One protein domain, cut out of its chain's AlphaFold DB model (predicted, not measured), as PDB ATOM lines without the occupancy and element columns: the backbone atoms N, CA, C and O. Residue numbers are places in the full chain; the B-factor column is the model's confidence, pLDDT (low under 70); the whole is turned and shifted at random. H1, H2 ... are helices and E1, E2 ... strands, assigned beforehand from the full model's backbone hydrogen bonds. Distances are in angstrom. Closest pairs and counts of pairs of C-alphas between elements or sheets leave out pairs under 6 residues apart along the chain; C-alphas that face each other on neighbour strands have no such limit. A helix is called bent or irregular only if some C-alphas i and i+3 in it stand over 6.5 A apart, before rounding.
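This is residues 16 to 160 of the 160 residues of an uncharacterized protein of marine sediment metagenome (UniProt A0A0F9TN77). A narrow rod has H2 in its middle: the hairpin E1 and E2 lies along one side of the rod with H1 and H2 packed on it, and beyond these helices, away from the hairpin, the arms of the bent helix H7 pack on, H7a on H2 and H7b on H1. A smaller hairpin, E3 and E4, lies farther along the rod, and H3 with its long loops makes the end far from H7b. The printed part has 145 residues, with seven named helices and four named strands in the order H1 H2 H3 H4 E1 E2 E3 E4 H5 H6 H7, and its class is mostly helix. It has two antiparallel sheets, E1 - E2 and E3 - E4. The whole is loose, with a radius of gyration of the C-alphas of 18.5 A, and spans 64 by 25 by 20 A.

Find C-alpha 88 at (15.523, -9.541, 30.776), where E1, residues 88 to 92, begins its 12.6 A; E2, residues 96 to 100, runs 13.1 A. H1, residues 16 to 24, runs 11.9 A from C-alpha 16 at (-2.153, -0.347, 18.696), and H2, residues 27 to 45, runs 24.7 A. H2 is neither bent nor irregular, but only just: C-alphas 38 and 41 are 6.2 A apart. Look next for H3 at residues 59 to 64, H4 at 81 to 86, E3 at 104 to 106, E4 at 116 to 118, H5 at 119 to 123 and H6 at 125 to 128. H6 is only just irregular, with C-alphas 125 and 128 6.7 A apart. H7, residues 132 to 155, was assigned as one helix by its hydrogen bonds but is bent, with C-alphas 141 and 144 7.1 A apart. Its arms are H7a, residues 132 to 141, 14.3 A, and H7b, residues 144 to 155, 16.7 A, ending at C-alpha 155 at (-1.237, 11.650, 14.399).

In the hairpin of E1 and E2, N 90 and O 98 are 2.8 A apart, within hydrogen-bond range. The closest C-alphas of H2 and E1 are those of Arg 30 and Ala 89, 5.3 A; of H1 and E1, Leu 24 and Ala 91, 5.4 A. H2 touches H7a with residues 29 to 36 alone, closest at the C-alphas of Phe 36 and Asn 134, 6.4 A, opposite ways at a tilt of 36 degrees, only just steep. H7b touches H1 with residues 146 to 151 alone, closest at the C-alphas of Leu 147 and Val 23, 6.1 A. H7a and H7b stand at a steep tilt of 55 degrees. H4 is close to H2 but not clearly touching, with the C-alphas of Arg 84 and Arg 38 closest at 6.6 A. In the hairpin of E3 and E4, N 105 and O 117 are 2.8 A apart, within hydrogen-bond range. H5 and H6 are close but not clearly touching, with the C-alphas of Leu 120 and Ile 127 closest at 7.2 A. H3 is apart from H2 and from H4. Every O i to N i+4 pair is within hydrogen-bond range in H1, H3, H4, H5, H7a and H7b, and 11 of 15 are in H2; H6 is too short for such a pair.

The two C-alphas farthest apart are those of Lys 63 and Gly 156, 64.0 A. The printed part has no cut; the links H2 to H3 and H3 to H4 are long. Confidence is under 70 at residues 107 to 112 and residue 160.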
ATOM      1  N   ALA A  16      -2.471  -0.286  17.273       93.31
ATOM      2  CA  ALA A  16      -2.153  -0.347  18.696       93.31
ATOM      3  C   ALA A  16      -0.854  -1.122  18.955       93.31
ATOM      4  O   ALA A  16       0.020  -0.609  19.647       93.31
ATOM      5  N   ASP A  17      -0.666  -2.278  18.313       95.31
ATOM      6  CA  ASP A  17       0.527  -3.116  18.499       95.31
ATOM      7  C   ASP A  17       1.811  -2.405  18.091       95.31
ATOM      8  O   ASP A  17       2.842  -2.539  18.742       95.31
ATOM      9  N   THR A  18       1.768  -1.631  17.007       95.25
ATOM     10  CA  THR A  18       2.922  -0.877  16.514       95.25
ATOM     11  C   THR A  18       3.265   0.265  17.459       95.25
ATOM     12  O   THR A  18       4.441   0.485  17.747       95.25
ATOM     13  N   VAL A  19       2.259   0.982  17.961       95.94
ATOM     14  CA  VAL A  19       2.469   2.051  18.943       95.94
ATOM     15  C   VAL A  19       3.012   1.479  20.247       95.94
ATOM     16  O   VAL A  19       4.027   1.962  20.746       95.94
ATOM     17  N   LEU A  20       2.373   0.433  20.766       96.50
ATOM     18  CA  LEU A  20       2.761  -0.208  22.012       96.50
ATOM     19  C   LEU A  20       4.170  -0.796  21.909       96.50
ATOM     20  O   LEU A  20       4.997  -0.537  22.774       96.50
ATOM     21  N   PHE A  21       4.492  -1.485  20.811       97.56
ATOM     22  CA  PHE A  21       5.836  -1.998  20.553       97.56
ATOM     23  C   PHE A  21       6.894  -0.888  20.560       97.56
ATOM     24  O   PHE A  21       7.933  -1.043  21.202       97.56
ATOM     25  N   LYS A  22       6.636   0.253  19.902       97.12
ATOM     26  CA  LYS A  22       7.566   1.398  19.898       97.12
ATOM     27  C   LYS A  22       7.801   1.949  21.305       97.12
ATOM     28  O   LYS A  22       8.935   2.276  21.638       97.12
ATOM     29  N   VAL A  23       6.749   2.037  22.118       97.81
ATOM     30  CA  VAL A  23       6.836   2.528  23.502       97.81
ATOM     31  C   VAL A  23       7.595   1.538  24.382       97.81
ATOM     32  O   VAL A  23       8.561   1.919  25.030       97.81
ATOM     33  N   LEU A  24       7.211   0.262  24.368       97.94
ATOM     34  CA  LEU A  24       7.826  -0.778  25.200       97.94
ATOM     35  C   LEU A  24       9.271  -1.098  24.795       97.94
ATOM     36  O   LEU A  24      10.028  -1.627  25.604       97.94
ATOM     37  N   SER A  25       9.680  -0.760  23.569       97.56
ATOM     38  CA  SER A  25      11.075  -0.888  23.123       97.56
ATOM     39  C   SER A  25      12.028   0.083  23.833       97.56
ATOM     40  O   SER A  25      13.248  -0.107  23.772       97.56
ATOM     41  N   ASP A  26      11.502   1.103  24.523       97.69
ATOM     42  CA  ASP A  26      12.296   2.050  25.301       97.69
ATOM     43  C   ASP A  26      13.135   1.312  26.369       97.69
ATOM     44  O   ASP A  26      12.580   0.614  27.227       97.69
ATOM     45  N   PRO A  27      14.476   1.450  26.351       97.38
ATOM     46  CA  PRO A  27      15.348   0.795  27.322       97.38
ATOM     47  C   PRO A  27      15.013   1.127  28.780       97.38
ATOM     48  O   PRO A  27      15.214   0.280  29.646       97.38
ATOM     49  N   ALA A  28      14.487   2.323  29.066       97.44
ATOM     50  CA  ALA A  28      14.117   2.715  30.421       97.44
ATOM     51  C   ALA A  28      12.909   1.919  30.934       97.44
ATOM     52  O   ALA A  28      12.928   1.486  32.082       97.44
ATOM     53  N   ILE A  29      11.904   1.662  30.084       98.06
ATOM     54  CA  ILE A  29      10.749   0.817  30.440       98.06
ATOM     55  C   ILE A  29      11.217  -0.616  30.707       98.06
ATOM     56  O   ILE A  29      10.893  -1.191  31.744       98.06
ATOM     57  N   ARG A  30      12.025  -1.182  29.803       97.81
ATOM     58  CA  ARG A  30      12.520  -2.562  29.940       97.81
ATOM     59  C   ARG A  30      13.396  -2.733  31.181       97.81
ATOM     60  O   ARG A  30      13.237  -3.696  31.925       97.81
ATOM     61  N   SER A  31      14.277  -1.769  31.439       97.62
ATOM     62  CA  SER A  31      15.124  -1.748  32.635       97.62
ATOM     63  C   SER A  31      14.302  -1.613  33.921       97.62
ATOM     64  O   SER A  31      14.563  -2.326  34.888       97.62
ATOM     65  N   ALA A  32      13.270  -0.760  33.927       98.06
ATOM     66  CA  ALA A  32      12.375  -0.605  35.072       98.06
ATOM     67  C   ALA A  32      11.617  -1.903  35.387       98.06
ATOM     68  O   ALA A  32      11.618  -2.334  36.538       98.06
ATOM     69  N   ALA A  33      11.070  -2.579  34.373       97.94
ATOM     70  CA  ALA A  33      10.412  -3.874  34.547       97.94
ATOM     71  C   ALA A  33      11.355  -4.922  35.163       97.94
ATOM     72  O   ALA A  33      11.024  -5.554  36.164       97.94
ATOM     73  N   VAL A  34      12.571  -5.057  34.619       97.44
ATOM     74  CA  VAL A  34      13.589  -5.974  35.159       97.44
ATOM     75  C   VAL A  34      13.947  -5.621  36.603       97.44
ATOM     76  O   VAL A  34      14.119  -6.517  37.430       97.44
ATOM     77  N   LYS A  35      14.050  -4.328  36.928       96.75
ATOM     78  CA  LYS A  35      14.338  -3.861  38.286       96.75
ATOM     79  C   LYS A  35      13.214  -4.215  39.260       96.75
ATOM     80  O   LYS A  35      13.513  -4.686  40.352       96.75
ATOM     81  N   PHE A  36      11.952  -4.039  38.878       97.25
ATOM     82  CA  PHE A  36      10.813  -4.425  39.715       97.25
ATOM     83  C   PHE A  36      10.796  -5.928  39.998       97.25
ATOM     84  O   PHE A  36      10.740  -6.330  41.159       97.25
ATOM     85  N   ILE A  37      10.987  -6.763  38.976       95.75
ATOM     86  CA  ILE A  37      11.062  -8.219  39.162       95.75
ATOM     87  C   ILE A  37      12.224  -8.584  40.098       95.75
ATOM     88  O   ILE A  37      12.052  -9.288  41.089       95.75
ATOM     89  N   ARG A  38      13.432  -8.085  39.815       93.69
ATOM     90  CA  ARG A  38      14.643  -8.469  40.557       93.69
ATOM     91  C   ARG A  38      14.685  -7.947  41.981       93.69
ATOM     92  O   ARG A  38      15.030  -8.694  42.895       93.69
ATOM     93  N   ASP A  39      14.483  -6.647  42.137       93.56
ATOM     94  CA  ASP A  39      14.859  -5.932  43.350       93.56
ATOM     95  C   ASP A  39      13.665  -5.793  44.286       93.56
ATOM     96  O   ASP A  39      13.817  -5.985  45.492       93.56
ATOM     97  N   ASP A  40      12.483  -5.511  43.739       94.88
ATOM     98  CA  ASP A  40      11.268  -5.440  44.540       94.88
ATOM     99  C   ASP A  40      10.706  -6.838  44.844       94.88
ATOM    100  O   ASP A  40      10.699  -7.275  45.996       94.88
ATOM    101  N   GLN A  41      10.276  -7.564  43.815       94.88
ATOM    102  CA  GLN A  41       9.520  -8.804  44.002       94.88
ATOM    103  C   GLN A  41      10.390  -9.924  44.556       94.88
ATOM    104  O   GLN A  41      10.124 -10.443  45.638       94.88
ATOM    105  N   LEU A  42      11.456 -10.282  43.838       93.00
ATOM    106  CA  LEU A  42      12.259 -11.450  44.189       93.00
ATOM    107  C   LEU A  42      13.167 -11.197  45.387       93.00
ATOM    108  O   LEU A  42      13.335 -12.082  46.217       93.00
ATOM    109  N   PHE A  43      13.771 -10.013  45.486       91.12
ATOM    110  CA  PHE A  43      14.756  -9.738  46.529       91.12
ATOM    111  C   PHE A  43      14.153  -9.181  47.811       91.12
ATOM    112  O   PHE A  43      14.409  -9.720  48.886       91.12
ATOM    113  N   ARG A  44      13.398  -8.084  47.713       92.44
ATOM    114  CA  ARG A  44      12.859  -7.397  48.889       92.44
ATOM    115  C   ARG A  44      11.696  -8.170  49.505       92.44
ATOM    116  O   ARG A  44      11.605  -8.233  50.727       92.44
ATOM    117  N   ARG A  45      10.820  -8.738  48.674       94.19
ATOM    118  CA  ARG A  45       9.557  -9.356  49.115       94.19
ATOM    119  C   ARG A  45       9.587 -10.888  49.098       94.19
ATOM    120  O   ARG A  45       8.940 -11.513  49.933       94.19
ATOM    121  N   GLY A  46      10.346 -11.491  48.183       93.88
ATOM    122  CA  GLY A  46      10.393 -12.941  47.976       93.88
ATOM    123  C   GLY A  46       9.079 -13.525  47.449       93.88
ATOM    124  O   GLY A  46       8.681 -14.616  47.867       93.88
ATOM    125  N   VAL A  47       8.391 -12.784  46.574       95.75
ATOM    126  CA  VAL A  47       7.070 -13.138  46.027       95.75
ATOM    127  C   VAL A  47       7.102 -13.340  44.511       95.75
ATOM    128  O   VAL A  47       7.969 -12.790  43.829       95.75
ATOM    129  N   ASN A  48       6.159 -14.129  43.997       94.88
ATOM    130  CA  ASN A  48       5.879 -14.250  42.565       94.88
ATOM    131  C   ASN A  48       4.917 -13.142  42.086       94.88
ATOM    132  O   ASN A  48       4.566 -12.246  42.856       94.88
ATOM    133  N   ALA A  49       4.495 -13.191  40.820       95.56
ATOM    134  CA  ALA A  49       3.580 -12.205  40.237       95.56
ATOM    135  C   ALA A  49       2.177 -12.161  40.878       95.56
ATOM    136  O   ALA A  49       1.508 -11.131  40.805       95.56
ATOM    137  N   ASP A  50       1.756 -13.221  41.568       95.81
ATOM    138  CA  ASP A  50       0.479 -13.270  42.296       95.81
ATOM    139  C   ASP A  50       0.600 -12.759  43.743       95.81
ATOM    140  O   ASP A  50      -0.276 -12.999  44.572       95.81
ATOM    141  N   ASP A  51       1.715 -12.099  44.080       95.50
ATOM    142  CA  ASP A  51       2.058 -11.655  45.436       95.50
ATOM    143  C   ASP A  51       2.158 -12.802  46.463       95.50
ATOM    144  O   ASP A  51       2.145 -12.585  47.680       95.50
ATOM    145  N   VAL A  52       2.335 -14.041  45.991       95.12
ATOM    146  CA  VAL A  52       2.502 -15.228  46.834       95.12
ATOM    147  C   VAL A  52       3.978 -15.446  47.143       95.12
ATOM    148  O   VAL A  52       4.835 -15.420  46.260       95.12
ATOM    149  N   ILE A  53       4.289 -15.705  48.415       94.88
ATOM    150  CA  ILE A  53       5.650 -16.026  48.861       94.88
ATOM    151  C   ILE A  53       6.108 -17.336  48.218       94.88
ATOM    152  O   ILE A  53       5.507 -18.385  48.446       94.88
ATOM    153  N   ILE A  54       7.215 -17.275  47.476       91.56
ATOM    154  CA  ILE A  54       7.736 -18.392  46.669       91.56
ATOM    155  C   ILE A  54       8.203 -19.561  47.550       91.56
ATOM    156  O   ILE A  54       8.115 -20.732  47.187       91.56
ATOM    157  N   GLY A  55       8.714 -19.243  48.736       90.31
ATOM    158  CA  GLY A  55       9.170 -20.213  49.720       90.31
ATOM    159  C   GLY A  55       9.852 -19.526  50.894       90.31
ATOM    160  O   GLY A  55      10.092 -18.319  50.865       90.31
ATOM    161  N   ARG A  56      10.146 -20.292  51.946       92.44
ATOM    162  CA  ARG A  56      10.767 -19.784  53.176       92.44
ATOM    163  C   ARG A  56      11.977 -20.611  53.571       92.44
ATOM    164  O   ARG A  56      11.993 -21.833  53.396       92.44
ATOM    165  N   TYR A  57      12.986 -19.956  54.135       88.75
ATOM    166  CA  TYR A  57      14.167 -20.642  54.646       88.75
ATOM    167  C   TYR A  57      13.828 -21.505  55.861       88.75
ATOM    168  O   TYR A  57      12.990 -21.165  56.696       88.75
ATOM    169  N   SER A  58      14.493 -22.655  55.952       89.31
ATOM    170  CA  SER A  58      14.328 -23.594  57.062       89.31
ATOM    171  C   SER A  58      15.319 -23.306  58.195       89.31
ATOM    172  O   SER A  58      16.372 -22.712  57.964       89.31
ATOM    173  N   ILE A  59      15.051 -23.836  59.393       91.62
ATOM    174  CA  ILE A  59      16.000 -23.818  60.526       91.62
ATOM    175  C   ILE A  59      17.346 -24.451  60.139       91.62
ATOM    176  O   ILE A  59      18.404 -23.990  60.562       91.62
ATOM    177  N   ALA A  60      17.331 -25.500  59.311       88.31
ATOM    178  CA  ALA A  60      18.561 -26.119  58.824       88.31
ATOM    179  C   ALA A  60      19.371 -25.149  57.947       88.31
ATOM    180  O   ALA A  60      20.587 -25.047  58.102       88.31
ATOM    181  N   THR A  61      18.702 -24.400  57.065       84.62
ATOM    182  CA  THR A  61      19.335 -23.378  56.218       84.62
ATOM    183  C   THR A  61      19.968 -22.268  57.056       84.62
ATOM    184  O   THR A  61      21.103 -21.874  56.791       84.62
ATOM    185  N   GLU A  62      19.277 -21.803  58.094       90.12
ATOM    186  CA  GLU A  62      19.793 -20.781  59.005       90.12
ATOM    187  C   GLU A  62      21.066 -21.238  59.720       90.12
ATOM    188  O   GLU A  62      22.078 -20.538  59.680       90.12
ATOM    189  N   LYS A  63      21.052 -22.451  60.288       89.94
ATOM    190  CA  LYS A  63      22.223 -23.038  60.958       89.94
ATOM    191  C   LYS A  63      23.422 -23.165  60.016       89.94
ATOM    192  O   LYS A  63      24.530 -22.802  60.393       89.94
ATOM    193  N   ILE A  64      23.205 -23.644  58.789       85.69
ATOM    194  CA  ILE A  64      24.273 -23.829  57.789       85.69
ATOM    195  C   ILE A  64      24.864 -22.489  57.341       85.69
ATOM    196  O   ILE A  64      26.061 -22.393  57.089       85.69
ATOM    197  N   THR A  65      24.030 -21.457  57.225       83.50
ATOM    198  CA  THR A  65      24.465 -20.130  56.769       83.50
ATOM    199  C   THR A  65      24.920 -19.209  57.898       83.50
ATOM    200  O   THR A  65      25.215 -18.046  57.635       83.50
ATOM    201  N   GLY A  66      24.968 -19.694  59.143       87.50
ATOM    202  CA  GLY A  66      25.351 -18.884  60.300       87.50
ATOM    203  C   GLY A  66      24.418 -17.691  60.541       87.50
ATOM    204  O   GLY A  66      24.878 -16.642  60.977       87.50
ATOM    205  N   GLY A  67      23.128 -17.820  60.210       85.88
ATOM    206  CA  GLY A  67      22.135 -16.755  60.392       85.88
ATOM    207  C   GLY A  67      21.974 -15.781  59.217       85.88
ATOM    208  O   GLY A  67      21.108 -14.909  59.285       85.88
ATOM    209  N   LEU A  68      22.741 -15.920  58.126       85.06
ATOM    210  CA  LEU A  68      22.590 -15.060  56.935       85.06
ATOM    211  C   LEU A  68      21.235 -15.248  56.234       85.06
ATOM    212  O   LEU A  68      20.710 -14.309  55.639       85.06
ATOM    213  N   LYS A  69      20.676 -16.461  56.287       89.19
ATOM    214  CA  LYS A  69      19.343 -16.800  55.773       89.19
ATOM    215  C   LYS A  69      18.475 -17.290  56.931       89.19
ATOM    216  O   LYS A  69      18.552 -18.466  57.282       89.19
ATOM    217  N   LYS A  70      17.691 -16.403  57.548       91.81
ATOM    218  CA  LYS A  70      16.936 -16.726  58.771       91.81
ATOM    219  C   LYS A  70      15.737 -17.618  58.490       91.81
ATOM    220  O   LYS A  70      15.062 -17.450  57.476       91.81
ATOM    221  N   ALA A  71      15.449 -18.555  59.388       92.62
ATOM    222  CA  ALA A  71      14.300 -19.429  59.240       92.62
ATOM    223  C   ALA A  71      12.988 -18.635  59.251       92.62
ATOM    224  O   ALA A  71      12.797 -17.731  60.058       92.62
ATOM    225  N   GLY A  72      12.072 -18.994  58.354       91.56
ATOM    226  CA  GLY A  72      10.804 -18.290  58.168       91.56
ATOM    227  C   GLY A  72      10.881 -17.098  57.212       91.56
ATOM    228  O   GLY A  72       9.846 -16.753  56.638       91.56
ATOM    229  N   ASP A  73      12.060 -16.530  56.948       92.75
ATOM    230  CA  ASP A  73      12.196 -15.450  55.966       92.75
ATOM    231  C   ASP A  73      11.937 -15.970  54.540       92.75
ATOM    232  O   ASP A  73      12.334 -17.101  54.215       92.75
ATOM    233  N   PRO A  74      11.282 -15.170  53.674       93.12
ATOM    234  CA  PRO A  74      11.116 -15.500  52.265       93.12
ATOM    235  C   PRO A  74      12.443 -15.726  51.534       93.12
ATOM    236  O   PRO A  74      13.472 -15.113  51.839       93.12
ATOM    237  N   PHE A  75      12.414 -16.576  50.510       88.94
ATOM    238  CA  PHE A  75      13.528 -16.699  49.576       88.94
ATOM    239  C   PHE A  75      13.751 -15.383  48.833       88.94
ATOM    240  O   PHE A  75      12.839 -14.858  48.210       88.94
ATOM    241  N   ASN A  76      14.986 -14.881  48.872       83.94
ATOM    242  CA  ASN A  76      15.347 -13.579  48.304       83.94
ATOM    243  C   ASN A  76      16.249 -13.666  47.056       83.94
ATOM    244  O   ASN A  76      16.759 -12.647  46.584       83.94
ATOM    245  N   PHE A  77      16.506 -14.883  46.553       82.25
ATOM    246  CA  PHE A  77      17.223 -15.152  45.292       82.25
ATOM    247  C   PHE A  77      18.587 -14.437  45.156       82.25
ATOM    248  O   PHE A  77      19.089 -14.157  44.065       82.25
ATOM    249  N   THR A  78      19.228 -14.125  46.283       76.88
ATOM    250  CA  THR A  78      20.535 -13.447  46.320       76.88
ATOM    251  C   THR A  78      21.670 -14.349  45.854       76.88
ATOM    252  O   THR A  78      22.608 -13.904  45.196       76.88
ATOM    253  N   ASP A  79      21.561 -15.640  46.142       71.50
ATOM    254  CA  ASP A  79      22.523 -16.684  45.796       71.50
ATOM    255  C   ASP A  79      22.246 -17.333  44.432       71.50
ATOM    256  O   ASP A  79      22.931 -18.271  44.016       71.50
ATOM    257  N   THR A  80      21.237 -16.863  43.704       72.81
ATOM    258  CA  THR A  80      20.948 -17.266  42.324       72.81
ATOM    259  C   THR A  80      21.491 -16.214  41.360       72.81
ATOM    260  O   THR A  80      20.797 -15.775  40.454       72.81
ATOM    261  N   GLY A  81      22.734 -15.764  41.571       75.06
ATOM    262  CA  GLY A  81      23.300 -14.607  40.872       75.06
ATOM    263  C   GLY A  81      23.259 -14.699  39.341       75.06
ATOM    264  O   GLY A  81      23.042 -13.677  38.702       75.06
ATOM    265  N   VAL A  82      23.427 -15.889  38.751       83.50
ATOM    266  CA  VAL A  82      23.298 -16.092  37.292       83.50
ATOM    267  C   VAL A  82      21.853 -15.891  36.838       83.50
ATOM    268  O   VAL A  82      21.624 -15.015  36.014       83.50
ATOM    269  N   PHE A  83      20.893 -16.595  37.449       88.31
ATOM    270  CA  PHE A  83      19.459 -16.417  37.191       88.31
ATOM    271  C   PHE A  83      19.016 -14.969  37.378       88.31
ATOM    272  O   PHE A  83      18.395 -14.378  36.503       88.31
ATOM    273  N   ARG A  84      19.406 -14.346  38.496       87.12
ATOM    274  CA  ARG A  84      19.063 -12.951  38.737       87.12
ATOM    275  C   ARG A  84      19.608 -12.108  37.601       87.12
ATOM    276  O   ARG A  84      18.816 -11.408  37.002       87.12
ATOM    277  N   ARG A  85      20.901 -12.214  37.258       89.00
ATOM    278  CA  ARG A  85      21.558 -11.429  36.192       89.00
ATOM    279  C   ARG A  85      21.068 -11.728  34.772       89.00
ATOM    280  O   ARG A  85      21.269 -10.867  33.916       89.00
ATOM    281  N   SER A  86      20.426 -12.864  34.527       92.75
ATOM    282  CA  SER A  86      19.906 -13.240  33.212       92.75
ATOM    283  C   SER A  86      18.479 -12.750  32.952       92.75
ATOM    284  O   SER A  86      18.082 -12.713  31.791       92.75
ATOM    285  N   ILE A  87      17.737 -12.315  33.985       94.00
ATOM    286  CA  ILE A  87      16.400 -11.724  33.800       94.00
ATOM    287  C   ILE A  87      16.486 -10.532  32.847       94.00
ATOM    288  O   ILE A  87      17.226  -9.575  33.106       94.00
ATOM    289  N   ARG A  88      15.688 -10.585  31.785       96.06
ATOM    290  CA  ARG A  88      15.523  -9.541  30.776       96.06
ATOM    291  C   ARG A  88      14.048  -9.367  30.437       96.06
ATOM    292  O   ARG A  88      13.262 -10.299  30.578       96.06
ATOM    293  N   ALA A  89      13.704  -8.175  29.973       97.31
ATOM    294  CA  ALA A  89      12.391  -7.853  29.442       97.31
ATOM    295  C   ALA A  89      12.565  -7.336  28.015       97.31
ATOM    296  O   ALA A  89      13.389  -6.452  27.779       97.31
ATOM    297  N   ASP A  90      11.799  -7.878  27.078       97.50
ATOM    298  CA  ASP A  90      11.862  -7.553  25.660       97.50
ATOM    299  C   ASP A  90      10.473  -7.181  25.139       97.50
ATOM    300  O   ASP A  90       9.464  -7.782  25.501       97.50
ATOM    301  N   ALA A  91      10.412  -6.154  24.290       97.38
ATOM    302  CA  ALA A  91       9.173  -5.784  23.623       97.38
ATOM    303  C   ALA A  91       8.950  -6.707  22.424       97.38
ATOM    304  O   ALA A  91       9.810  -6.823  21.552       97.38
ATOM    305  N   VAL A  92       7.774  -7.319  22.353       96.94
ATOM    306  CA  VAL A  92       7.365  -8.206  21.266       96.94
ATOM    307  C   VAL A  92       6.108  -7.630  20.628       96.94
ATOM    308  O   VAL A  92       5.086  -7.415  21.284       96.94
ATOM    309  N   LYS A  93       6.184  -7.332  19.329       95.12
ATOM    310  CA  LYS A  93       5.068  -6.739  18.587       95.12
ATOM    311  C   LYS A  93       3.869  -7.693  18.579       95.12
ATOM    312  O   LYS A  93       4.019  -8.854  18.221       95.12
ATOM    313  N   GLY A  94       2.695  -7.181  18.950       94.38
ATOM    314  CA  GLY A  94       1.456  -7.963  19.053       94.38
ATOM    315  C   GLY A  94       1.317  -8.778  20.344       94.38
ATOM    316  O   GLY A  94       0.295  -9.427  20.524       94.38
ATOM    317  N   VAL A  95       2.313  -8.738  21.238       95.38
ATOM    318  CA  VAL A  95       2.274  -9.432  22.538       95.38
ATOM    319  C   VAL A  95       2.394  -8.434  23.687       95.38
ATOM    320  O   VAL A  95       1.558  -8.421  24.581       95.38
ATOM    321  N   GLY A  96       3.394  -7.553  23.651       94.50
ATOM    322  CA  GLY A  96       3.667  -6.604  24.729       94.50
ATOM    323  C   GLY A  96       5.077  -6.769  25.280       94.50
ATOM    324  O   GLY A  96       6.024  -6.936  24.513       94.50
ATOM    325  N   LEU A  97       5.225  -6.669  26.598       95.75
ATOM    326  CA  LEU A  97       6.501  -6.855  27.277       95.75
ATOM    327  C   LEU A  97       6.606  -8.310  27.739       95.75
ATOM    328  O   LEU A  97       5.783  -8.758  28.527       95.75
ATOM    329  N   VAL A  98       7.609  -9.030  27.248       95.94
ATOM    330  CA  VAL A  98       7.853 -10.440  27.569       95.94
ATOM    331  C   VAL A  98       9.124 -10.541  28.394       95.94
ATOM    332  O   VAL A  98      10.153  -9.968  28.028       95.94
ATOM    333  N   THR A  99       9.067 -11.266  29.504       95.25
ATOM    334  CA  THR A  99      10.222 -11.509  30.367       95.25
ATOM    335  C   THR A  99      10.823 -12.879  30.084       95.25
ATOM    336  O   THR A  99      10.154 -13.810  29.650       95.25
ATOM    337  N   SER A 100      12.133 -13.002  30.272       94.81
ATOM    338  CA  SER A 100      12.835 -14.286  30.186       94.81
ATOM    339  C   SER A 100      14.072 -14.267  31.071       94.81
ATOM    340  O   SER A 100      14.587 -13.197  31.403       94.81
ATOM    341  N   ALA A 101      14.556 -15.445  31.452       93.88
ATOM    342  CA  ALA A 101      15.760 -15.619  32.250       93.88
ATOM    343  C   ALA A 101      16.423 -16.965  31.927       93.88
ATOM    344  O   ALA A 101      15.777 -17.879  31.426       93.88
ATOM    345  N   ASP A 102      17.710 -17.080  32.236       91.75
ATOM    346  CA  ASP A 102      18.399 -18.369  32.356       91.75
ATOM    347  C   ASP A 102      18.061 -18.977  33.720       91.75
ATOM    348  O   ASP A 102      18.504 -18.471  34.756       91.75
ATOM    349  N   THR A 103      17.216 -20.003  33.705       89.75
ATOM    350  CA  THR A 103      16.543 -20.572  34.881       89.75
ATOM    351  C   THR A 103      17.197 -21.849  35.375       89.75
ATOM    352  O   THR A 103      16.902 -22.301  36.481       89.75
ATOM    353  N   VAL A 104      18.144 -22.391  34.612       88.31
ATOM    354  CA  VAL A 104      18.850 -23.617  34.950       88.31
ATOM    355  C   VAL A 104      19.982 -23.294  35.921       88.31
ATOM    356  O   VAL A 104      20.953 -22.605  35.602       88.31
ATOM    357  N   LYS A 105      19.890 -23.814  37.144       80.38
ATOM    358  CA  LYS A 105      20.899 -23.631  38.191       80.38
ATOM    359  C   LYS A 105      21.431 -24.972  38.672       80.38
ATOM    360  O   LYS A 105      20.676 -25.898  38.949       80.38
ATOM    361  N   ARG A 106      22.744 -25.039  38.908       78.69
ATOM    362  CA  ARG A 106      23.318 -26.102  39.738       78.69
ATOM    363  C   ARG A 106      23.004 -25.823  41.205       78.69
ATOM    364  O   ARG A 106      23.487 -24.841  41.776       78.69
ATOM    365  N   ALA A 107      22.162 -26.654  41.797       68.75
ATOM    366  CA  ALA A 107      21.694 -26.484  43.155       68.75
ATOM    367  C   ALA A 107      22.825 -26.724  44.168       68.75
ATOM    368  O   ALA A 107      23.615 -27.668  44.087       68.75
ATOM    369  N   THR A 108      22.923 -25.795  45.117       63.97
ATOM    370  CA  THR A 108      23.898 -25.802  46.216       63.97
ATOM    371  C   THR A 108      23.226 -25.992  47.576       63.97
ATOM    372  O   THR A 108      23.922 -26.165  48.585       63.97
ATOM    373  N   ASP A 109      21.890 -25.972  47.608       63.41
ATOM    374  CA  ASP A 109      21.096 -26.249  48.795       63.41
ATOM    375  C   ASP A 109      21.235 -27.719  49.202       63.41
ATOM    376  O   ASP A 109      21.622 -28.577  48.421       63.41
ATOM    377  N   PHE A 110      21.004 -28.010  50.479       57.78
ATOM    378  CA  PHE A 110      21.305 -29.329  51.037       57.78
ATOM    379  C   PHE A 110      20.444 -30.453  50.436       57.78
ATOM    380  O   PHE A 110      20.907 -31.585  50.360       57.78
ATOM    381  N   ARG A 111      19.210 -30.141  50.014       61.91
ATOM    382  CA  ARG A 111      18.275 -31.129  49.455       61.91
ATOM    383  C   ARG A 111      18.596 -31.490  48.007       61.91
ATOM    384  O   ARG A 111      18.570 -32.672  47.692       61.91
ATOM    385  N   ASP A 112      18.983 -30.512  47.188       64.00
ATOM    386  CA  ASP A 112      19.202 -30.718  45.752       64.00
ATOM    387  C   ASP A 112      20.688 -30.573  45.375       64.00
ATOM    388  O   ASP A 112      21.039 -30.354  44.214       64.00
ATOM    389  N   ARG A 113      21.602 -30.686  46.352       70.31
ATOM    390  CA  ARG A 113      23.035 -30.425  46.158       70.31
ATOM    391  C   ARG A 113      23.602 -31.256  45.009       70.31
ATOM    392  O   ARG A 113      23.628 -32.481  45.061       70.31
ATOM    393  N   GLY A 114      24.168 -30.568  44.020       70.94
ATOM    394  CA  GLY A 114      24.817 -31.192  42.869       70.94
ATOM    395  C   GLY A 114      23.875 -31.496  41.705       70.94
ATOM    396  O   GLY A 114      24.384 -31.800  40.624       70.94
ATOM    397  N   LEU A 115      22.560 -31.339  41.891       79.56
ATOM    398  CA  LEU A 115      21.566 -31.449  40.829       79.56
ATOM    399  C   LEU A 115      21.525 -30.180  39.977       79.56
ATOM    400  O   LEU A 115      21.837 -29.077  40.434       79.56
ATOM    401  N   THR A 116      21.113 -30.352  38.730       82.88
ATOM    402  CA  THR A 116      20.691 -29.261  37.856       82.88
ATOM    403  C   THR A 116      19.186 -29.096  38.028       82.88
ATOM    404  O   THR A 116      18.449 -30.062  37.864       82.88
ATOM    405  N   VAL A 117      18.747 -27.897  38.397       85.94
ATOM    406  CA  VAL A 117      17.350 -27.573  38.704       85.94
ATOM    407  C   VAL A 117      16.918 -26.404  37.829       85.94
ATOM    408  O   VAL A 117      17.631 -25.401  37.773       85.94
ATOM    409  N   ASP A 118      15.759 -26.517  37.185       89.50
ATOM    410  CA  ASP A 118      15.088 -25.377  36.567       89.50
ATOM    411  C   ASP A 118      14.249 -24.640  37.622       89.50
ATOM    412  O   ASP A 118      13.459 -25.234  38.361       89.50
ATOM    413  N   LEU A 119      14.474 -23.334  37.748       88.44
ATOM    414  CA  LEU A 119      13.788 -22.502  38.727       88.44
ATOM    415  C   LEU A 119      12.311 -22.273  38.386       88.44
ATOM    416  O   LEU A 119      11.532 -22.107  39.322       88.44
ATOM    417  N   LEU A 120      11.914 -22.293  37.109       90.19
ATOM    418  CA  LEU A 120      10.500 -22.170  36.732       90.19
ATOM    419  C   LEU A 120       9.751 -23.472  37.006       90.19
ATOM    420  O   LEU A 120       8.642 -23.425  37.525       90.19
ATOM    421  N   ASP A 121      10.382 -24.627  36.784       89.69
ATOM    422  CA  ASP A 121       9.784 -25.919  37.149       89.69
ATOM    423  C   ASP A 121       9.581 -26.032  38.667       89.69
ATOM    424  O   ASP A 121       8.581 -26.565  39.145       89.69
ATOM    425  N   LYS A 122      10.543 -25.522  39.450       87.31
ATOM    426  CA  LYS A 122      10.514 -25.621  40.915       87.31
ATOM    427  C   LYS A 122       9.568 -24.616  41.572       87.31
ATOM    428  O   LYS A 122       8.989 -24.934  42.612       87.31
ATOM    429  N   TYR A 123       9.461 -23.405  41.027       88.31
ATOM    430  CA  TYR A 123       8.781 -22.287  41.690       88.31
ATOM    431  C   TYR A 123       7.636 -21.662  40.883       88.31
ATOM    432  O   TYR A 123       6.934 -20.806  41.418       88.31
ATOM    433  N   GLY A 124       7.420 -22.104  39.644       89.62
ATOM    434  CA  GLY A 124       6.417 -21.580  38.722       89.62
ATOM    435  C   GLY A 124       6.988 -20.582  37.711       89.62
ATOM    436  O   GLY A 124       7.945 -19.858  37.988       89.62
ATOM    437  N   GLU A 125       6.365 -20.514  36.532       87.00
ATOM    438  CA  GLU A 125       6.732 -19.568  35.466       87.00
ATOM    439  C   GLU A 125       6.529 -18.100  35.888       87.00
ATOM    440  O   GLU A 125       7.291 -17.212  35.500       87.00
ATOM    441  N   ASN A 126       5.569 -17.851  36.780       92.50
ATOM    442  CA  ASN A 126       5.176 -16.519  37.235       92.50
ATOM    443  C   ASN A 126       6.190 -15.830  38.180       92.50
ATOM    444  O   ASN A 126       5.952 -14.706  38.624       92.50
ATOM    445  N   ILE A 127       7.334 -16.451  38.506       92.56
ATOM    446  CA  ILE A 127       8.372 -15.813  39.340       92.56
ATOM    447  C   ILE A 127       9.131 -14.699  38.605       92.56
ATOM    448  O   ILE A 127       9.769 -13.862  39.244       92.56
ATOM    449  N   ILE A 128       9.102 -14.697  37.269       93.44
ATOM    450  CA  ILE A 128       9.742 -13.669  36.431       93.44
ATOM    451  C   ILE A 128       8.735 -12.729  35.769       93.44
ATOM    452  O   ILE A 128       9.117 -11.910  34.931       93.44
ATOM    453  N   GLU A 129       7.459 -12.836  36.121       94.75
ATOM    454  CA  GLU A 129       6.422 -11.908  35.684       94.75
ATOM    455  C   GLU A 129       6.292 -10.748  36.676       94.75
ATOM    456  O   GLU A 129       6.730 -10.829  37.826       94.75
ATOM    457  N   LEU A 130       5.735  -9.626  36.222       96.50
ATOM    458  CA  LEU A 130       5.466  -8.489  37.099       96.50
ATOM    459  C   LEU A 130       4.229  -8.771  37.946       96.50
ATOM    460  O   LEU A 130       3.235  -9.280  37.437       96.50
ATOM    461  N   THR A 131       4.255  -8.353  39.209       97.31
ATOM    462  CA  THR A 131       3.033  -8.304  40.014       97.31
ATOM    463  C   THR A 131       2.033  -7.318  39.426       97.31
ATOM    464  O   THR A 131       2.381  -6.435  38.628       97.31
ATOM    465  N   THR A 132       0.774  -7.427  39.850       96.88
ATOM    466  CA  THR A 132      -0.263  -6.457  39.463       96.88
ATOM    467  C   THR A 132       0.143  -5.034  39.857       96.88
ATOM    468  O   THR A 132       0.049  -4.121  39.038       96.88
ATOM    469  N   GLU A 133       0.658  -4.855  41.077       97.00
ATOM    470  CA  GLU A 133       1.165  -3.573  41.583       97.00
ATOM    471  C   GLU A 133       2.299  -3.024  40.701       97.00
ATOM    472  O   GLU A 133       2.183  -1.932  40.148       97.00
ATOM    473  N   ASN A 134       3.351  -3.811  40.451       97.38
ATOM    474  CA  ASN A 134       4.484  -3.343  39.649       97.38
ATOM    475  C   ASN A 134       4.119  -3.104  38.177       97.38
ATOM    476  O   ASN A 134       4.719  -2.253  37.517       97.38
ATOM    477  N   THR A 135       3.124  -3.819  37.648       96.94
ATOM    478  CA  THR A 135       2.574  -3.559  36.310       96.94
ATOM    479  C   THR A 135       1.889  -2.195  36.256       96.94
ATOM    480  O   THR A 135       2.094  -1.435  35.305       96.94
ATOM    481  N   GLN A 136       1.101  -1.855  37.280       97.38
ATOM    482  CA  GLN A 136       0.454  -0.549  37.389       97.38
ATOM    483  C   GLN A 136       1.485   0.570  37.545       97.38
ATOM    484  O   GLN A 136       1.411   1.562  36.815       97.38
ATOM    485  N   ASP A 137       2.487   0.381  38.402       97.50
ATOM    486  CA  ASP A 137       3.561   1.351  38.623       97.50
ATOM    487  C   ASP A 137       4.386   1.586  37.354       97.50
ATOM    488  O   ASP A 137       4.652   2.732  36.979       97.50
ATOM    489  N   LEU A 138       4.735   0.521  36.626       97.31
ATOM    490  CA  LEU A 138       5.406   0.630  35.330       97.31
ATOM    491  C   LEU A 138       4.542   1.408  34.326       97.31
ATOM    492  O   LEU A 138       5.034   2.293  33.614       97.31
ATOM    493  N   GLY A 139       3.246   1.093  34.296       97.38
ATOM    494  CA  GLY A 139       2.239   1.755  33.480       97.38
ATOM    495  C   GLY A 139       2.195   3.263  33.716       97.38
ATOM    496  O   GLY A 139       2.333   4.050  32.775       97.38
ATOM    497  N   GLN A 140       2.037   3.663  34.975       97.25
ATOM    498  CA  GLN A 140       1.876   5.057  35.372       97.25
ATOM    499  C   GLN A 140       3.179   5.851  35.245       97.25
ATOM    500  O   GLN A 140       3.181   6.928  34.649       97.25
ATOM    501  N   ALA A 141       4.288   5.320  35.764       96.31
ATOM    502  CA  ALA A 141       5.536   6.069  35.872       96.31
ATOM    503  C   ALA A 141       6.327   6.131  34.556       96.31
ATOM    504  O   ALA A 141       7.033   7.111  34.315       96.31
ATOM    505  N   PHE A 142       6.222   5.113  33.693       96.69
ATOM    506  CA  PHE A 142       7.082   5.010  32.509       96.69
ATOM    507  C   PHE A 142       6.321   4.955  31.185       96.69
ATOM    508  O   PHE A 142       6.802   5.506  30.191       96.69
ATOM    509  N   ILE A 143       5.160   4.300  31.136       97.44
ATOM    510  CA  ILE A 143       4.491   3.987  29.864       97.44
ATOM    511  C   ILE A 143       3.517   5.087  29.447       97.44
ATOM    512  O   ILE A 143       3.555   5.508  28.292       97.44
ATOM    513  N   LEU A 144       2.663   5.579  30.347       96.25
ATOM    514  CA  LEU A 144       1.506   6.405  29.982       96.25
ATOM    515  C   LEU A 144       1.883   7.668  29.195       96.25
ATOM    516  O   LEU A 144       1.364   7.895  28.100       96.25
ATOM    517  N   ALA A 145       2.822   8.465  29.709       95.31
ATOM    518  CA  ALA A 145       3.254   9.695  29.043       95.31
ATOM    519  C   ALA A 145       3.917   9.405  27.683       95.31
ATOM    520  O   ALA A 145       3.653  10.088  26.690       95.31
ATOM    521  N   LYS A 146       4.739   8.350  27.603       96.12
ATOM    522  CA  LYS A 146       5.384   7.926  26.351       96.12
ATOM    523  C   LYS A 146       4.364   7.434  25.332       96.12
ATOM    524  O   LYS A 146       4.483   7.764  24.157       96.12
ATOM    525  N   LEU A 147       3.343   6.708  25.779       96.25
ATOM    526  CA  LEU A 147       2.252   6.225  24.944       96.25
ATOM    527  C   LEU A 147       1.445   7.382  24.358       96.25
ATOM    528  O   LEU A 147       1.260   7.446  23.143       96.25
ATOM    529  N   GLN A 148       1.038   8.339  25.191       94.94
ATOM    530  CA  GLN A 148       0.330   9.541  24.744       94.94
ATOM    531  C   GLN A 148       1.160  10.338  23.730       94.94
ATOM    532  O   GLN A 148       0.651  10.727  22.674       94.94
ATOM    533  N   ASN A 149       2.451  10.536  24.008       95.38
ATOM    534  CA  ASN A 149       3.352  11.240  23.102       95.38
ATOM    535  C   ASN A 149       3.598  10.467  21.801       95.38
ATOM    536  O   ASN A 149       3.663  11.081  20.735       95.38
ATOM    537  N   GLN A 150       3.665   9.135  21.842       95.19
ATOM    538  CA  GLN A 150       3.786   8.328  20.633       95.19
ATOM    539  C   GLN A 150       2.522   8.416  19.774       95.19
ATOM    540  O   GLN A 150       2.631   8.660  18.577       95.19
ATOM    541  N   ILE A 151       1.329   8.313  20.369       94.94
ATOM    542  CA  ILE A 151       0.053   8.475  19.652       94.94
ATOM    543  C   ILE A 151      -0.015   9.853  18.980       94.94
ATOM    544  O   ILE A 151      -0.340   9.948  17.797       94.94
ATOM    545  N   ARG A 152       0.352  10.925  19.696       93.50
ATOM    546  CA  ARG A 152       0.412  12.283  19.128       93.50
ATOM    547  C   ARG A 152       1.346  12.358  17.924       93.50
ATOM    548  O   ARG A 152       0.955  12.914  16.898       93.50
ATOM    549  N   ARG A 153       2.534  11.753  18.012       92.62
ATOM    550  CA  ARG A 153       3.494  11.691  16.898       92.62
ATOM    551  C   ARG A 153       2.918  10.969  15.682       92.62
ATOM    552  O   ARG A 153       3.007  11.513  14.586       92.62
ATOM    553  N   GLU A 154       2.274   9.815  15.861       91.69
ATOM    554  CA  GLU A 154       1.623   9.089  14.753       91.69
ATOM    555  C   GLU A 154       0.497   9.917  14.102       91.69
ATOM    556  O   GLU A 154       0.296   9.885  12.886       91.69
ATOM    557  N   LEU A 155      -0.209  10.729  14.894       92.00
ATOM    558  CA  LEU A 155      -1.237  11.650  14.399       92.00
ATOM    559  C   LEU A 155      -0.660  12.926  13.754       92.00
ATOM    560  O   LEU A 155      -1.375  13.632  13.038       92.00
ATOM    561  N   GLY A 156       0.632  13.216  13.935       89.31
ATOM    562  CA  GLY A 156       1.270  14.465  13.505       89.31
ATOM    563  C   GLY A 156       0.899  15.674  14.371       89.31
ATOM    564  O   GLY A 156       0.863  16.798  13.872       89.31
ATOM    565  N   ILE A 157       0.585  15.441  15.644       89.06
ATOM    566  CA  ILE A 157       0.321  16.458  16.667       89.06
ATOM    567  C   ILE A 157       1.624  16.699  17.439       89.06
ATOM    568  O   ILE A 157       2.357  15.751  17.725       89.06
ATOM    569  N   GLN A 158       1.918  17.954  17.793       80.25
ATOM    570  CA  GLN A 158       3.097  18.260  18.608       80.25
ATOM    571  C   GLN A 158       3.030  17.534  19.976       80.25
ATOM    572  O   GLN A 158       1.961  17.512  20.606       80.25
ATOM    573  N   PRO A 159       4.139  16.910  20.427       73.69
ATOM    574  CA  PRO A 159       4.228  16.344  21.770       73.69
ATOM    575  C   PRO A 159       4.158  17.447  22.835       73.69
ATOM    576  O   PRO A 159       4.459  18.603  22.533       73.69
ATOM    577  N   VAL A 160       3.762  17.074  24.055       61.25
ATOM    578  CA  VAL A 160       3.813  17.939  25.250       61.25
ATOM    579  C   VAL A 160       5.003  17.531  26.103       61.25
ATOM    580  O   VAL A 160       5.266  16.302  26.166       61.25
TER     581      VAL A 160